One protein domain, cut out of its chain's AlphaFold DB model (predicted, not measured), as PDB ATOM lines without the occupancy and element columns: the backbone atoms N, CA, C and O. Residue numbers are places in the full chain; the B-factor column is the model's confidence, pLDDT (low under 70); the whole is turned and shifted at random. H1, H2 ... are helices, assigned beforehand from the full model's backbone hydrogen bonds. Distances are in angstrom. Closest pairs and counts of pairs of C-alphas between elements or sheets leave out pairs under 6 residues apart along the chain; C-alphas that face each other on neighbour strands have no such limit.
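Overview. This is residues 117 to 234 of the 958 residues of an uncharacterized protein of Phycisphaerales bacterium (UniProt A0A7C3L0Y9). Three longer helices are stacked in a row, with H2 in the middle, H1 across one side of it and H3 across the other; H1 and H2 form a helical hairpin. The short H5 packs on H3, with H4 near both, and a long loop swings out beyond the last residues of H3 before the chain returns to H4. The printed part has 118 residues with five named helices, H1 to H5 in chain order, and no named strand; the class is all helix. It is compact, with a radius of gyration of the C-alphas of 14.8 A and spans of 49 by 37 by 23 A.

Along the chain. H1, residues 117 to 142, is the longest helix at 37.6 A, from C-alpha 117 at (-35.933, 23.699, -18.681) to C-alpha 142 at (-12.744, 39.791, 6.117). H2 is residues 147 to 163, 24.6 A; H3 is residues 181 to 200, 28.4 A. H4 is residues 216 to 224, 12.1 A; H5 is residues 229 to 232, 4.9 A, ending at C-alpha 232 at (-6.935, 25.314, -22.892).

Arrangement. H1 touches H2 with residues 125 to 136 alone, closest at the C-alphas of Trp 132 and Phe 153, 5.3 A, at a shallow tilt of 31 degrees, opposite ways. H2 touches H3, closest at the C-alphas of Gly 158 and Ile 187, 4.7 A, at a steep tilt of 47 degrees, the same way. H1 and H3 are apart. H3 touches H5 with residues 188 to 195 alone, closest at the C-alphas of Arg 192 and Val 232, 4.5 A. H3 and H4 are close but not clearly touching, with the C-alphas of Leu 188 and Val 222 closest at 7.4 A. Every O i to N i+4 pair is within hydrogen-bond range in H1, H2, H3 and H4; H5 is too short for one.

Size, cuts and confidence. The two farthest C-alphas, of Thr 142 and Arg 206, are 49.2 A apart. The printed part has no cut. The links H2 to H3 and H3 to H4 are long. Mean pLDDT of the printed part is 88.9; residue 117 and residues 203 to 208 are under 70.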
ATOM      1  N   TRP A 117     -37.003  24.282 -19.509       66.31
ATOM      2  CA  TRP A 117     -35.933  23.699 -18.681       66.31
ATOM      3  C   TRP A 117     -34.573  24.332 -19.007       66.31
ATOM      4  O   TRP A 117     -33.883  24.769 -18.095       66.31
ATOM      5  N   ALA A 118     -34.266  24.488 -20.296       70.19
ATOM      6  CA  ALA A 118     -33.046  25.098 -20.811       70.19
ATOM      7  C   ALA A 118     -32.850  26.524 -20.272       70.19
ATOM      8  O   ALA A 118     -31.768  26.876 -19.815       70.19
ATOM      9  N   GLN A 119     -33.919  27.328 -20.255       76.62
ATOM     10  CA  GLN A 119     -33.863  28.670 -19.669       76.62
ATOM     11  C   GLN A 119     -33.662  28.637 -18.144       76.62
ATOM     12  O   GLN A 119     -32.869  29.419 -17.633       76.62
ATOM     13  N   ARG A 120     -34.329  27.723 -17.417       78.50
ATOM     14  CA  ARG A 120     -34.136  27.589 -15.959       78.50
ATOM     15  C   ARG A 120     -32.697  27.248 -15.601       78.50
ATOM     16  O   ARG A 120     -32.219  27.729 -14.585       78.50
ATOM     17  N   ASP A 121     -32.038  26.425 -16.408       80.69
ATOM     18  CA  ASP A 121     -30.641  26.070 -16.192       80.69
ATOM     19  C   ASP A 121     -29.703  27.277 -16.391       80.69
ATOM     20  O   ASP A 121     -28.893  27.586 -15.521       80.69
ATOM     21  N   VAL A 122     -29.894  28.047 -17.468       82.81
ATOM     22  CA  VAL A 122     -29.165  29.313 -17.696       82.81
ATOM     23  C   VAL A 122     -29.390  30.312 -16.553       82.81
ATOM     24  O   VAL A 122     -28.441  30.946 -16.084       82.81
ATOM     25  N   ASP A 123     -30.634  30.445 -16.088       86.75
ATOM     26  CA  ASP A 123     -30.998  31.329 -14.977       86.75
ATOM     27  C   ASP A 123     -30.369  30.855 -13.654       86.75
ATOM     28  O   ASP A 123     -29.882  31.677 -12.875       86.75
ATOM     29  N   ALA A 124     -30.329  29.541 -13.412       89.69
ATOM     30  CA  ALA A 124     -29.738  28.946 -12.218       89.69
ATOM     31  C   ALA A 124     -28.210  29.083 -12.187       89.69
ATOM     32  O   ALA A 124     -27.664  29.464 -11.151       89.69
ATOM     33  N   LEU A 125     -27.525  28.869 -13.316       92.38
ATOM     34  CA  LEU A 125     -26.083  29.094 -13.427       92.38
ATOM     35  C   LEU A 125     -25.730  30.562 -13.158       92.38
ATOM     36  O   LEU A 125     -24.825  30.859 -12.379       92.38
ATOM     37  N   ARG A 126     -26.478  31.501 -13.749       94.00
ATOM     38  CA  ARG A 126     -26.312  32.939 -13.478       94.00
ATOM     39  C   ARG A 126     -26.604  33.289 -12.013       94.00
ATOM     40  O   ARG A 126     -25.915  34.139 -11.450       94.00
ATOM     41  N   GLY A 127     -27.568  32.616 -11.384       95.19
ATOM     42  CA  GLY A 127     -27.824  32.700  -9.945       95.19
ATOM     43  C   GLY A 127     -26.610  32.279  -9.111       95.19
ATOM     44  O   GLY A 127     -26.145  33.065  -8.285       95.19
ATOM     45  N   ALA A 128     -26.041  31.104  -9.396       95.75
ATOM     46  CA  ALA A 128     -24.854  30.586  -8.715       95.75
ATOM     47  C   ALA A 128     -23.630  31.506  -8.886       95.75
ATOM     48  O   ALA A 128     -22.929  31.786  -7.915       95.75
ATOM     49  N   ILE A 129     -23.400  32.061 -10.086       97.38
ATOM     50  CA  ILE A 129     -22.337  33.057 -10.322       97.38
ATOM     51  C   ILE A 129     -22.518  34.277  -9.408       97.38
ATOM     52  O   ILE A 129     -21.548  34.743  -8.814       97.38
ATOM     53  N   ALA A 130     -23.738  34.806  -9.280       97.12
ATOM     54  CA  ALA A 130     -24.003  35.968  -8.433       97.12
ATOM     55  C   ALA A 130     -23.822  35.659  -6.935       97.12
ATOM     56  O   ALA A 130     -23.211  36.453  -6.219       97.12
ATOM     57  N   GLU A 131     -24.309  34.504  -6.479       95.44
ATOM     58  CA  GLU A 131     -24.190  34.039  -5.094       95.44
ATOM     59  C   GLU A 131     -22.726  33.854  -4.676       95.44
ATOM     60  O   GLU A 131     -22.271  34.471  -3.709       95.44
ATOM     61  N   TRP A 132     -21.963  33.070  -5.442       95.31
ATOM     62  CA  TRP A 132     -20.573  32.744  -5.117       95.31
ATOM     63  C   TRP A 132     -19.620  33.925  -5.310       95.31
ATOM     64  O   TRP A 132     -18.677  34.071  -4.529       95.31
ATOM     65  N   ARG A 133     -19.914  34.848  -6.239       96.31
ATOM     66  CA  ARG A 133     -19.267  36.171  -6.280       96.31
ATOM     67  C   ARG A 133     -19.458  36.902  -4.955       96.31
ATOM     68  O   ARG A 133     -18.492  37.409  -4.393       96.31
ATOM     69  N   ASP A 134     -20.690  36.983  -4.461       95.62
ATOM     70  CA  ASP A 134     -20.994  37.749  -3.252       95.62
ATOM     71  C   ASP A 134     -20.423  37.083  -1.993       95.62
ATOM     72  O   ASP A 134     -20.069  37.791  -1.048       95.62
ATOM     73  N   THR A 135     -20.288  35.752  -1.967       93.50
ATOM     74  CA  THR A 135     -19.540  35.016  -0.929       93.50
ATOM     75  C   THR A 135     -18.052  35.357  -0.973       93.50
ATOM     76  O   THR A 135     -17.520  35.845   0.025       93.50
ATOM     77  N   LEU A 136     -17.418  35.261  -2.146       94.00
ATOM     78  CA  LEU A 136     -16.010  35.614  -2.339       94.00
ATOM     79  C   LEU A 136     -15.711  37.074  -1.945       94.00
ATOM     80  O   LEU A 136     -14.720  37.353  -1.274       94.00
ATOM     81  N   VAL A 137     -16.597  38.016  -2.293       94.88
ATOM     82  CA  VAL A 137     -16.498  39.428  -1.871       94.88
ATOM     83  C   VAL A 137     -16.474  39.563  -0.344       94.88
ATOM     84  O   VAL A 137     -15.710  40.377   0.180       94.88
ATOM     85  N   ARG A 138     -17.296  38.792   0.384       93.19
ATOM     86  CA  ARG A 138     -17.350  38.844   1.856       93.19
ATOM     87  C   ARG A 138     -16.065  38.312   2.484       93.19
ATOM     88  O   ARG A 138     -15.536  38.961   3.380       93.19
ATOM     89  N   GLU A 139     -15.550  37.188   2.002       91.12
ATOM     90  CA  GLU A 139     -14.327  36.559   2.524       91.12
ATOM     91  C   GLU A 139     -13.072  37.389   2.255       91.12
ATOM     92  O   GLU A 139     -12.273  37.630   3.161       91.12
ATOM     93  N   LEU A 140     -12.927  37.913   1.033       91.44
ATOM     94  CA  LEU A 140     -11.826  38.816   0.690       91.44
ATOM     95  C   LEU A 140     -11.870  40.111   1.520       91.44
ATOM     96  O   LEU A 140     -10.823  40.676   1.834       91.44
ATOM     97  N   ALA A 141     -13.064  40.571   1.915       92.12
ATOM     98  CA  ALA A 141     -13.228  41.733   2.788       92.12
ATOM     99  C   ALA A 141     -12.924  41.443   4.273       92.12
ATOM    100  O   ALA A 141     -12.514  42.359   4.989       92.12
ATOM    101  N   THR A 142     -13.109  40.206   4.748       90.50
ATOM    102  CA  THR A 142     -12.744  39.791   6.117       90.50
ATOM    103  C   THR A 142     -11.305  39.285   6.235       90.50
ATOM    104  O   THR A 142     -10.783  39.221   7.348       90.50
ATOM    105  N   GLY A 143     -10.651  38.964   5.115       86.25
ATOM    106  CA  GLY A 143      -9.330  38.334   5.091       86.25
ATOM    107  C   GLY A 143      -9.365  36.848   5.462       86.25
ATOM    108  O   GLY A 143      -8.366  36.333   5.963       86.25
ATOM    109  N   ALA A 144     -10.509  36.188   5.262       84.44
ATOM    110  CA  ALA A 144     -10.631  34.739   5.386       84.44
ATOM    111  C   ALA A 144      -9.849  34.023   4.270       84.44
ATOM    112  O   ALA A 144      -9.530  34.623   3.239       84.44
ATOM    113  N   ASP A 145      -9.550  32.736   4.472       86.19
ATOM    114  CA  ASP A 145      -9.101  31.902   3.362       86.19
ATOM    115  C   ASP A 145     -10.285  31.693   2.414       86.19
ATOM    116  O   ASP A 145     -11.322  31.170   2.806       86.19
ATOM    117  N   ALA A 146     -10.122  32.169   1.184       89.25
ATOM    118  CA  ALA A 146     -11.133  32.123   0.138       89.25
ATOM    119  C   ALA A 146     -10.750  31.123  -0.965       89.25
ATOM    120  O   ALA A 146     -11.283  31.194  -2.069       89.25
ATOM    121  N   THR A 147      -9.762  30.251  -0.727       88.56
ATOM    122  CA  THR A 147      -9.219  29.329  -1.745       88.56
ATOM    123  C   THR A 147     -10.304  28.430  -2.344       88.56
ATOM    124  O   THR A 147     -10.407  28.331  -3.566       88.56
ATOM    125  N   GLU A 148     -11.159  27.853  -1.502       88.88
ATOM    126  CA  GLU A 148     -12.301  27.035  -1.918       88.88
ATOM    127  C   GLU A 148     -13.323  27.840  -2.729       88.88
ATOM    128  O   GLU A 148     -13.628  27.521  -3.880       88.88
ATOM    129  N   THR A 149     -13.788  28.952  -2.164       91.62
ATOM    130  CA  THR A 149     -14.776  29.855  -2.762       91.62
ATOM    131  C   THR A 149     -14.314  30.399  -4.117       91.62
ATOM    132  O   THR A 149     -15.123  30.579  -5.029       91.62
ATOM    133  N   GLN A 150     -13.003  30.610  -4.296       93.31
ATOM    134  CA  GLN A 150     -12.401  30.972  -5.582       93.31
ATOM    135  C   GLN A 150     -12.544  29.860  -6.625       93.31
ATOM    136  O   GLN A 150     -12.885  30.177  -7.764       93.31
ATOM    137  N   GLY A 151     -12.308  28.594  -6.259       91.94
ATOM    138  CA  GLY A 151     -12.495  27.432  -7.138       91.94
ATOM    139  C   GLY A 151     -13.961  27.235  -7.528       91.94
ATOM    140  O   GLY A 151     -14.297  27.202  -8.713       91.94
ATOM    141  N   ILE A 152     -14.863  27.248  -6.541       93.88
ATOM    142  CA  ILE A 152     -16.317  27.146  -6.744       93.88
ATOM    143  C   ILE A 152     -16.824  28.236  -7.701       93.88
ATOM    144  O   ILE A 152     -17.481  27.943  -8.704       93.88
ATOM    145  N   PHE A 153     -16.499  29.501  -7.417       96.19
ATOM    146  CA  PHE A 153     -16.898  30.633  -8.252       96.19
ATOM    147  C   PHE A 153     -16.322  30.525  -9.672       96.19
ATOM    148  O   PHE A 153     -17.019  30.768 -10.663       96.19
ATOM    149  N   ALA A 154     -15.058  30.117  -9.781       96.62
ATOM    150  CA  ALA A 154     -14.377  29.926 -11.049       96.62
ATOM    151  C   ALA A 154     -14.975  28.797 -11.901       96.62
ATOM    152  O   ALA A 154     -15.016  28.940 -13.124       96.62
ATOM    153  N   ASN A 155     -15.472  27.720 -11.283       95.25
ATOM    154  CA  ASN A 155     -16.169  26.636 -11.974       95.25
ATOM    155  C   ASN A 155     -17.424  27.173 -12.683       95.25
ATOM    156  O   ASN A 155     -17.549  27.033 -13.898       95.25
ATOM    157  N   PHE A 156     -18.297  27.892 -11.967       96.31
ATOM    158  CA  PHE A 156     -19.519  28.463 -12.547       96.31
ATOM    159  C   PHE A 156     -19.244  29.540 -13.614       96.31
ATOM    160  O   PHE A 156     -19.910  29.567 -14.651       96.31
ATOM    161  N   VAL A 157     -18.235  30.401 -13.428       96.88
ATOM    162  CA  VAL A 157     -17.820  31.354 -14.480       96.88
ATOM    163  C   VAL A 157     -17.251  30.613 -15.699       96.88
ATOM    164  O   VAL A 157     -17.566  30.967 -16.836       96.88
ATOM    165  N   GLY A 158     -16.472  29.552 -15.481       95.00
ATOM    166  CA  GLY A 158     -15.981  28.662 -16.532       95.00
ATOM    167  C   GLY A 158     -17.115  28.036 -17.345       95.00
ATOM    168  O   GLY A 158     -17.082  28.106 -18.573       95.00
ATOM    169  N   GLN A 159     -18.150  27.509 -16.681       92.50
ATOM    170  CA  GLN A 159     -19.355  26.970 -17.324       92.50
ATOM    171  C   GLN A 159     -20.034  27.998 -18.234       92.50
ATOM    172  O   GLN A 159     -20.404  27.678 -19.365       92.50
ATOM    173  N   ALA A 160     -20.183  29.243 -17.774       90.81
ATOM    174  CA  ALA A 160     -20.815  30.283 -18.578       90.81
ATOM    175  C   ALA A 160     -19.973  30.645 -19.816       90.81
ATOM    176  O   ALA A 160     -20.524  30.772 -20.911       90.81
ATOM    177  N   ILE A 161     -18.642  30.715 -19.673       90.75
ATOM    178  CA  ILE A 161     -17.707  30.935 -20.789       90.75
ATOM    179  C   ILE A 161     -17.820  29.825 -21.841       90.75
ATOM    180  O   ILE A 161     -17.936  30.126 -23.029       90.75
ATOM    181  N   THR A 162     -17.777  28.553 -21.434       87.50
ATOM    182  CA  THR A 162     -17.752  27.422 -22.379       87.50
ATOM    183  C   THR A 162     -19.089  27.213 -23.092       87.50
ATOM    184  O   THR A 162     -19.106  26.756 -24.232       87.50
ATOM    185  N   ARG A 163     -20.201  27.600 -22.453       80.81
ATOM    186  CA  ARG A 163     -21.570  27.502 -22.993       80.81
ATOM    187  C   ARG A 163     -22.049  28.757 -23.741       80.81
ATOM    188  O   ARG A 163     -23.158  28.765 -24.279       80.81
ATOM    189  N   GLY A 164     -21.241  29.822 -23.774       80.19
ATOM    190  CA  GLY A 164     -21.602  31.100 -24.403       80.19
ATOM    191  C   GLY A 164     -22.726  31.855 -23.680       80.19
ATOM    192  O   GLY A 164     -23.450  32.632 -24.300       80.19
ATOM    193  N   ILE A 165     -22.902  31.614 -22.380       83.38
ATOM    194  CA  ILE A 165     -23.891  32.304 -21.545       83.38
ATOM    195  C   ILE A 165     -23.318  33.664 -21.157       83.38
ATOM    196  O   ILE A 165     -22.218  33.732 -20.621       83.38
ATOM    197  N   ALA A 166     -24.064  34.746 -21.384       85.06
ATOM    198  CA  ALA A 166     -23.665  36.067 -20.904       85.06
ATOM    199  C   ALA A 166     -23.607  36.088 -19.365       85.06
ATOM    200  O   ALA A 166     -24.536  35.616 -18.699       85.06
ATOM    201  N   PHE A 167     -22.545  36.662 -18.803       90.69
ATOM    202  CA  PHE A 167     -22.332  36.807 -17.351       90.69
ATOM    203  C   PHE A 167     -21.606  38.109 -16.974       90.69
ATOM    204  O   PHE A 167     -21.376  38.379 -15.795       90.69
ATOM    205  N   GLU A 168     -21.235  38.931 -17.955       89.19
ATOM    206  CA  GLU A 168     -20.417  40.133 -17.781       89.19
ATOM    207  C   GLU A 168     -21.135  41.259 -17.017       89.19
ATOM    208  O   GLU A 168     -20.496  42.191 -16.530       89.19
ATOM    209  N   ASP A 169     -22.460  41.164 -16.876       92.81
ATOM    210  CA  ASP A 169     -23.277  41.989 -15.981       92.81
ATOM    211  C   ASP A 169     -23.180  41.562 -14.503       92.81
ATOM    212  O   ASP A 169     -23.522  42.342 -13.613       92.81
ATOM    213  N   LEU A 170     -22.690  40.346 -14.234       94.56
ATOM    214  CA  LEU A 170     -22.459  39.802 -12.896       94.56
ATOM    215  C   LEU A 170     -20.995  39.958 -12.459       94.56
ATOM    216  O   LEU A 170     -20.751  40.330 -11.309       94.56
ATOM    217  N   VAL A 171     -20.031  39.685 -13.346       94.12
ATOM    218  CA  VAL A 171     -18.589  39.822 -13.069       94.12
ATOM    219  C   VAL A 171     -17.790  40.159 -14.332       94.12
ATOM    220  O   VAL A 171     -17.983  39.571 -15.392       94.12
ATOM    221  N   SER A 172     -16.827  41.076 -14.209       93.69
ATOM    222  CA  SER A 172     -15.851  41.363 -15.265       93.69
ATOM    223  C   SER A 172     -14.610  40.480 -15.118       93.69
ATOM    224  O   SER A 172     -13.956  40.503 -14.077       93.69
ATOM    225  N   LEU A 173     -14.202  39.791 -16.190       93.00
ATOM    226  CA  LEU A 173     -12.947  39.013 -16.240       93.00
ATOM    227  C   LEU A 173     -11.670  39.855 -16.029       93.00
ATOM    228  O   LEU A 173     -10.584  39.308 -15.812       93.00
ATOM    229  N   HIS A 174     -11.789  41.182 -16.101       87.88
ATOM    230  CA  HIS A 174     -10.701  42.132 -15.866       87.88
ATOM    231  C   HIS A 174     -10.743  42.782 -14.472       87.88
ATOM    232  O   HIS A 174      -9.879  43.604 -14.169       87.88
ATOM    233  N   ASP A 175     -11.708  42.428 -13.618       92.00
ATOM    234  CA  ASP A 175     -11.705  42.839 -12.214       92.00
ATOM    235  C   ASP A 175     -10.688  41.999 -11.432       92.00
ATOM    236  O   ASP A 175     -10.979  40.890 -10.996       92.00
ATOM    237  N   ALA A 176      -9.477  42.528 -11.253       87.25
ATOM    238  CA  ALA A 176      -8.412  41.851 -10.513       87.25
ATOM    239  C   ALA A 176      -8.680  41.718  -8.997       87.25
ATOM    240  O   ALA A 176      -7.949  40.990  -8.327       87.25
ATOM    241  N   GLY A 177      -9.688  42.413  -8.453       88.94
ATOM    242  CA  GLY A 177     -10.104  42.274  -7.057       88.94
ATOM    243  C   GLY A 177     -10.951  41.025  -6.815       88.94
ATOM    244  O   GLY A 177     -10.852  40.432  -5.745       88.94
ATOM    245  N   ILE A 178     -11.738  40.610  -7.812       93.44
ATOM    246  CA  ILE A 178     -12.625  39.435  -7.744       93.44
ATOM    247  C   ILE A 178     -12.051  38.272  -8.554       93.44
ATOM    248  O   ILE A 178     -11.824  37.189  -8.023       93.44
ATOM    249  N   VAL A 179     -11.729  38.506  -9.826       95.38
ATOM    250  CA  VAL A 179     -11.018  37.556 -10.689       95.38
ATOM    251  C   VAL A 179      -9.519  37.681 -10.406       95.38
ATOM    252  O   VAL A 179      -8.731  38.198 -11.201       95.38
ATOM    253  N   ASN A 180      -9.127  37.247  -9.210       93.62
ATOM    254  CA  ASN A 180      -7.732  37.142  -8.794       93.62
ATOM    255  C   ASN A 180      -7.047  35.920  -9.458       93.62
ATOM    256  O   ASN A 180      -7.641  35.237 -10.294       93.62
ATOM    257  N   ASP A 181      -5.786  35.643  -9.122       92.69
ATOM    258  CA  ASP A 181      -5.032  34.548  -9.757       92.69
ATOM    259  C   ASP A 181      -5.500  33.136  -9.356       92.69
ATOM    260  O   ASP A 181      -5.200  32.179 -10.072       92.69
ATOM    261  N   GLY A 182      -6.242  32.986  -8.253       91.38
ATOM    262  CA  GLY A 182      -6.909  31.732  -7.892       91.38
ATOM    263  C   GLY A 182      -8.140  31.498  -8.763       91.38
ATOM    264  O   GLY A 182      -8.195  30.503  -9.484       91.38
ATOM    265  N   VAL A 183      -9.054  32.475  -8.821       96.00
ATOM    266  CA  VAL A 183     -10.242  32.418  -9.699       96.00
ATOM    267  C   VAL A 183      -9.840  32.230 -11.162       96.00
ATOM    268  O   VAL A 183     -10.397  31.398 -11.873       96.00
ATOM    269  N   ALA A 184      -8.828  32.966 -11.631       95.62
ATOM    270  CA  ALA A 184      -8.343  32.832 -12.999       95.62
ATOM    271  C   ALA A 184      -7.784  31.429 -13.296       95.62
ATOM    272  O   ALA A 184      -7.989  30.914 -14.396       95.62
ATOM    273  N   ARG A 185      -7.115  30.791 -12.327       93.69
ATOM    274  CA  ARG A 185      -6.625  29.411 -12.454       93.69
ATOM    275  C   ARG A 185      -7.779  28.414 -12.527       93.69
ATOM    276  O   ARG A 185      -7.750  27.559 -13.407       93.69
ATOM    277  N   GLY A 186      -8.797  28.562 -11.677       93.81
ATOM    278  CA  GLY A 186     -10.003  27.730 -11.711       93.81
ATOM    279  C   GLY A 186     -10.757  27.844 -13.043       93.81
ATOM    280  O   GLY A 186     -11.108  26.828 -13.634       93.81
ATOM    281  N   ILE A 187     -10.898  29.059 -13.597       96.25
ATOM    282  CA  ILE A 187     -11.568  29.276 -14.893       96.25
ATOM    283  C   ILE A 187     -10.806  28.546 -16.005       96.25
ATOM    284  O   ILE A 187     -11.403  27.819 -16.797       96.25
ATOM    285  N   LEU A 188      -9.476  28.695 -16.051       95.25
ATOM    286  CA  LEU A 188      -8.631  28.011 -17.036       95.25
ATOM    287  C   LEU A 188      -8.646  26.482 -16.863       95.25
ATOM    288  O   LEU A 188      -8.617  25.761 -17.861       95.25
ATOM    289  N   SER A 189      -8.713  25.999 -15.618       93.25
ATOM    290  CA  SER A 189      -8.862  24.581 -15.275       93.25
ATOM    291  C   SER A 189     -10.182  24.025 -15.818       93.25
ATOM    292  O   SER A 189     -10.172  23.052 -16.573       93.25
ATOM    293  N   TYR A 190     -11.301  24.705 -15.544       94.62
ATOM    294  CA  TYR A 190     -12.619  24.310 -16.038       94.62
ATOM    295  C   TYR A 190     -12.702  24.335 -17.570       94.62
ATOM    296  O   TYR A 190     -13.161  23.368 -18.174       94.62
ATOM    297  N   MET A 191     -12.217  25.399 -18.221       94.06
ATOM    298  CA  MET A 191     -12.204  25.483 -19.690       94.06
ATOM    299  C   MET A 191     -11.415  24.323 -20.316       94.06
ATOM    300  O   MET A 191     -11.841  23.764 -21.323       94.06
ATOM    301  N   ARG A 192     -10.286  23.921 -19.713       93.25
ATOM    302  CA  ARG A 192      -9.509  22.766 -20.182       93.25
ATOM    303  C   ARG A 192     -10.240  21.446 -19.947       93.25
ATOM    304  O   ARG A 192     -10.263  20.603 -20.844       93.25
ATOM    305  N   TYR A 193     -10.849  21.265 -18.778       92.50
ATOM    306  CA  TYR A 193     -11.690  20.105 -18.480       92.50
ATOM    307  C   TYR A 193     -12.848  19.978 -19.493       92.50
ATOM    308  O   TYR A 193     -13.057  18.897 -20.036       92.50
ATOM    309  N   TYR A 194     -13.508  21.084 -19.856       90.94
ATOM    310  CA  TYR A 194     -14.589  21.119 -20.849       90.94
ATOM    311  C   TYR A 194     -14.168  20.642 -22.254       90.94
ATOM    312  O   TYR A 194     -14.912  19.906 -22.898       90.94
ATOM    313  N   GLU A 195     -12.969  20.986 -22.739       88.44
ATOM    314  CA  GLU A 195     -12.473  20.421 -24.010       88.44
ATOM    315  C   GLU A 195     -12.183  18.915 -23.890       88.44
ATOM    316  O   GLU A 195     -12.440  18.152 -24.820       88.44
ATOM    317  N   ASN A 196     -11.680  18.470 -22.735       90.25
ATOM    318  CA  ASN A 196     -11.310  17.075 -22.506       90.25
ATOM    319  C   ASN A 196     -12.526  16.151 -22.372       90.25
ATOM    320  O   ASN A 196     -12.542  15.085 -22.982       90.25
ATOM    321  N   ILE A 197     -13.565  16.565 -21.647       86.56
ATOM    322  CA  ILE A 197     -14.827  15.817 -21.567       86.56
ATOM    323  C   ILE A 197     -15.590  15.848 -22.901       86.56
ATOM    324  O   ILE A 197     -16.126  14.820 -23.307       86.56
ATOM    325  N   ARG A 198     -15.535  16.951 -23.673       84.19
ATOM    326  CA  ARG A 198     -16.014  16.958 -25.070       84.19
ATOM    327  C   ARG A 198     -15.231  15.993 -25.960       84.19
ATOM    328  O   ARG A 198     -15.814  15.418 -26.874       84.19
ATOM    329  N   PHE A 199     -13.939  15.791 -25.732       81.75
ATOM    330  CA  PHE A 199     -13.178  14.777 -26.461       81.75
ATOM    331  C   PHE A 199     -13.538  13.351 -26.013       81.75
ATOM    332  O   PHE A 199     -13.778  12.489 -26.857       81.75
ATOM    333  N   ALA A 200     -13.657  13.106 -24.708       82.94
ATOM    334  CA  ALA A 200     -14.018  11.797 -24.170       82.94
ATOM    335  C   ALA A 200     -15.447  11.367 -24.560       82.94
ATOM    336  O   ALA A 200     -15.690  10.194 -24.832       82.94
ATOM    337  N   ASN A 201     -16.402  12.298 -24.631       78.75
ATOM    338  CA  ASN A 201     -17.817  12.004 -24.899       78.75
ATOM    339  C   ASN A 201     -18.162  11.824 -26.387       78.75
ATOM    340  O   ASN A 201     -19.306  11.498 -26.706       78.75
ATOM    341  N   GLN A 202     -17.198  11.994 -27.301       70.50
ATOM    342  CA  GLN A 202     -17.466  11.983 -28.745       70.50
ATOM    343  C   GLN A 202     -18.025  10.637 -29.250       70.50
ATOM    344  O   GLN A 202     -18.894  10.619 -30.116       70.50
ATOM    345  N   GLU A 203     -17.604   9.515 -28.656       68.00
ATOM    346  CA  GLU A 203     -18.134   8.182 -28.977       68.00
ATOM    347  C   GLU A 203     -19.534   7.952 -28.381       68.00
ATOM    348  O   GLU A 203     -20.386   7.346 -29.029       68.00
ATOM    349  N   LEU A 204     -19.800   8.486 -27.180       68.50
ATOM    350  CA  LEU A 204     -21.082   8.329 -26.480       68.50
ATOM    351  C   LEU A 204     -22.231   9.022 -27.222       68.50
ATOM    352  O   LEU A 204     -23.302   8.442 -27.376       68.50
ATOM    353  N   PHE A 205     -21.986  10.232 -27.729       64.75
ATOM    354  CA  PHE A 205     -22.968  11.026 -28.482       64.75
ATOM    355  C   PHE A 205     -22.711  11.031 -30.002       64.75
ATOM    356  O   PHE A 205     -23.247  11.872 -30.720       64.75
ATOM    357  N   ARG A 206     -21.890  10.090 -30.497       64.00
ATOM    358  CA  ARG A 206     -21.605   9.834 -31.924       64.00
ATOM    359  C   ARG A 206     -21.211  11.083 -32.747       64.00
ATOM    360  O   ARG A 206     -21.647  11.235 -33.888       64.00
ATOM    361  N   TYR A 207     -20.354  11.953 -32.208       61.91
ATOM    362  CA  TYR A 207     -19.782  13.107 -32.923       61.91
ATOM    363  C   TYR A 207     -18.259  13.000 -33.106       61.91
ATOM    364  O   TYR A 207     -17.602  12.109 -32.579       61.91
ATOM    365  N   THR A 208     -17.671  13.910 -33.888       68.88
ATOM    366  CA  THR A 208     -16.209  14.080 -33.978       68.88
ATOM    367  C   THR A 208     -15.817  15.337 -33.216       68.88
ATOM    368  O   THR A 208     -16.324  16.412 -33.532       68.88
ATOM    369  N   TYR A 209     -14.924  15.229 -32.230       77.12
ATOM    370  CA  TYR A 209     -14.489  16.399 -31.465       77.12
ATOM    371  C   TYR A 209     -13.870  17.484 -32.366       77.12
ATOM    372  O   TYR A 209     -13.032  17.210 -33.230       77.12
ATOM    373  N   SER A 210     -14.247  18.737 -32.103       76.88
ATOM    374  CA  SER A 210     -13.657  19.938 -32.692       76.88
ATOM    375  C   SER A 210     -13.407  20.976 -31.586       76.88
ATOM    376  O   SER A 210     -14.333  21.227 -30.803       76.88
ATOM    377  N   PRO A 211     -12.204  21.582 -31.483       81.81
ATOM    378  CA  PRO A 211     -11.883  22.539 -30.422       81.81
ATOM    379  C   PRO A 211     -12.817  23.753 -30.406       81.81
ATOM    380  O   PRO A 211     -13.077  24.354 -31.453       81.81
ATOM    381  N   THR A 212     -13.279  24.164 -29.224       81.75
ATOM    382  CA  THR A 212     -14.221  25.294 -29.101       81.75
ATOM    383  C   THR A 212     -13.607  26.611 -29.590       81.75
ATOM    384  O   THR A 212     -12.474  26.962 -29.244       81.75
ATOM    385  N   VAL A 213     -14.369  27.387 -30.367       82.19
ATOM    386  CA  VAL A 213     -13.955  28.711 -30.862       82.19
ATOM    387  C   VAL A 213     -14.348  29.793 -29.852       82.19
ATOM    388  O   VAL A 213     -15.446  30.343 -29.892       82.19
ATOM    389  N   TYR A 214     -13.432  30.112 -28.939       84.19
ATOM    390  CA  TYR A 214     -13.671  31.109 -27.891       84.19
ATOM    391  C   TYR A 214     -13.667  32.559 -28.423       84.19
ATOM    392  O   TYR A 214     -12.792  32.909 -29.225       84.19
ATOM    393  N   PRO A 215     -14.568  33.441 -27.943       85.94
ATOM    394  CA  PRO A 215     -14.584  34.867 -28.283       85.94
ATOM    395  C   PRO A 215     -13.279  35.618 -27.963       85.94
ATOM    396  O   PRO A 215     -12.525  35.257 -27.059       85.94
ATOM    397  N   ALA A 216     -13.012  36.712 -28.684       88.88
ATOM    398  CA  ALA A 216     -11.739  37.441 -28.604       88.88
ATOM    399  C   ALA A 216     -11.425  38.036 -27.213       88.88
ATOM    400  O   ALA A 216     -10.258  38.108 -26.829       88.88
ATOM    401  N   ASN A 217     -12.442  38.425 -26.436       90.00
ATOM    402  CA  ASN A 217     -12.293  38.850 -25.037       90.00
ATOM    403  C   ASN A 217     -11.827  37.695 -24.134       90.00
ATOM    404  O   ASN A 217     -10.957  37.902 -23.290       90.00
ATOM    405  N   ILE A 218     -12.330  36.476 -24.354       93.44
ATOM    406  CA  ILE A 218     -11.889  35.278 -23.627       93.44
ATOM    407  C   ILE A 218     -10.440  34.935 -23.995       93.44
ATOM    408  O   ILE A 218      -9.618  34.725 -23.108       93.44
ATOM    409  N   GLN A 219     -10.081  34.976 -25.283       93.38
ATOM    410  CA  GLN A 219      -8.691  34.766 -25.719       93.38
ATOM    411  C   GLN A 219      -7.729  35.797 -25.095       93.38
ATOM    412  O   GLN A 219      -6.635  35.443 -24.650       93.38
ATOM    413  N   ALA A 220      -8.147  37.065 -25.009       94.44
ATOM    414  CA  ALA A 220      -7.379  38.120 -24.350       94.44
ATOM    415  C   ALA A 220      -7.245  37.892 -22.833       94.44
ATOM    416  O   ALA A 220      -6.168  38.115 -22.282       94.44
ATOM    417  N   PHE A 221      -8.294  37.400 -22.162       95.44
ATOM    418  CA  PHE A 221      -8.235  37.000 -20.755       95.44
ATOM    419  C   PHE A 221      -7.220  35.866 -20.534       95.44
ATOM    420  O   PHE A 221      -6.311  36.029 -19.718       95.44
ATOM    421  N   VAL A 222      -7.294  34.783 -21.317       96.00
ATOM    422  CA  VAL A 222      -6.361  33.639 -21.259       96.00
ATOM    423  C   VAL A 222      -4.905  34.102 -21.421       96.00
ATOM    424  O   VAL A 222      -4.046  33.744 -20.611       96.00
ATOM    425  N   ALA A 223      -4.639  34.967 -22.406       95.19
ATOM    426  CA  ALA A 223      -3.315  35.550 -22.631       95.19
ATOM    427  C   ALA A 223      -2.861  36.476 -21.485       95.19
ATOM    428  O   ALA A 223      -1.694  36.444 -21.092       95.19
ATOM    429  N   SER A 224      -3.771  37.271 -20.904       94.12
ATOM    430  CA  SER A 224      -3.461  38.175 -19.780       94.12
ATOM    431  C   SER A 224      -3.033  37.438 -18.506       94.12
ATOM    432  O   SER A 224      -2.344  38.017 -17.670       94.12
ATOM    433  N   ARG A 225      -3.396  36.155 -18.383       94.12
ATOM    434  CA  ARG A 225      -3.031  35.259 -17.273       94.12
ATOM    435  C   ARG A 225      -1.865  34.324 -17.610       94.12
ATOM    436  O   ARG A 225      -1.627  33.353 -16.899       94.12
ATOM    437  N   GLY A 226      -1.125  34.605 -18.687       91.94
ATOM    438  CA  GLY A 226       0.088  33.868 -19.051       91.94
ATOM    439  C   GLY A 226      -0.146  32.479 -19.657       91.94
ATOM    440  O   GLY A 226       0.811  31.721 -19.801       91.94
ATOM    441  N   SER A 227      -1.386  32.140 -20.023       95.38
ATOM    442  CA  SER A 227      -1.724  30.883 -20.699       95.38
ATOM    443  C   SER A 227      -1.990  31.106 -22.196       95.38
ATOM    444  O   SER A 227      -1.909  32.223 -22.707       95.38
ATOM    445  N   THR A 228      -2.293  30.035 -22.930       96.12
ATOM    446  CA  THR A 228      -2.615  30.081 -24.364       96.12
ATOM    447  C   THR A 228      -3.876  29.276 -24.664       96.12
ATOM    448  O   THR A 228      -4.214  28.349 -23.927       96.12
ATOM    449  N   MET A 229      -4.543  29.565 -25.785       93.75
ATOM    450  CA  MET A 229      -5.675  28.740 -26.231       93.75
ATOM    451  C   MET A 229      -5.265  27.293 -26.523       93.75
ATOM    452  O   MET A 229      -6.054  26.393 -26.273       93.75
ATOM    453  N   ALA A 230      -4.020  27.054 -26.949       93.62
ATOM    454  CA  ALA A 230      -3.488  25.704 -27.123       93.62
ATOM    455  C   ALA A 230      -3.369  24.938 -25.790       93.62
ATOM    456  O   ALA A 230      -3.569  23.731 -25.779       93.62
ATOM    457  N   ASN A 231      -3.103  25.625 -24.670       92.94
ATOM    458  CA  ASN A 231      -3.108  25.009 -23.336       92.94
ATOM    459  C   ASN A 231      -4.535  24.695 -22.858       92.94
ATOM    460  O   ASN A 231      -4.746  23.683 -22.198       92.94
ATOM    461  N   VAL A 232      -5.508  25.557 -23.179       92.75
ATOM    462  CA  VAL A 232      -6.935  25.314 -22.892       92.75
ATOM    463  C   VAL A 232      -7.442  24.121 -23.706       92.75
ATOM    464  O   VAL A 232      -8.038  23.205 -23.159       92.75
ATOM    465  N   GLN A 233      -7.129  24.082 -24.999       92.50
ATOM    466  CA  GLN A 233      -7.519  23.022 -25.935       92.50
ATOM    467  C   GLN A 233      -6.592  21.790 -25.878       92.50
ATOM    468  O   GLN A 233      -6.643  20.932 -26.761       92.50
ATOM    469  N   ALA A 234      -5.733  21.691 -24.855       91.94
ATOM    470  CA  ALA A 234      -4.809  20.577 -24.678       91.94
ATOM    471  C   ALA A 234      -5.547  19.334 -24.169       91.94
ATOM    472  O   ALA A 234      -5.861  19.215 -22.976       91.94
TER     473      ALA A 234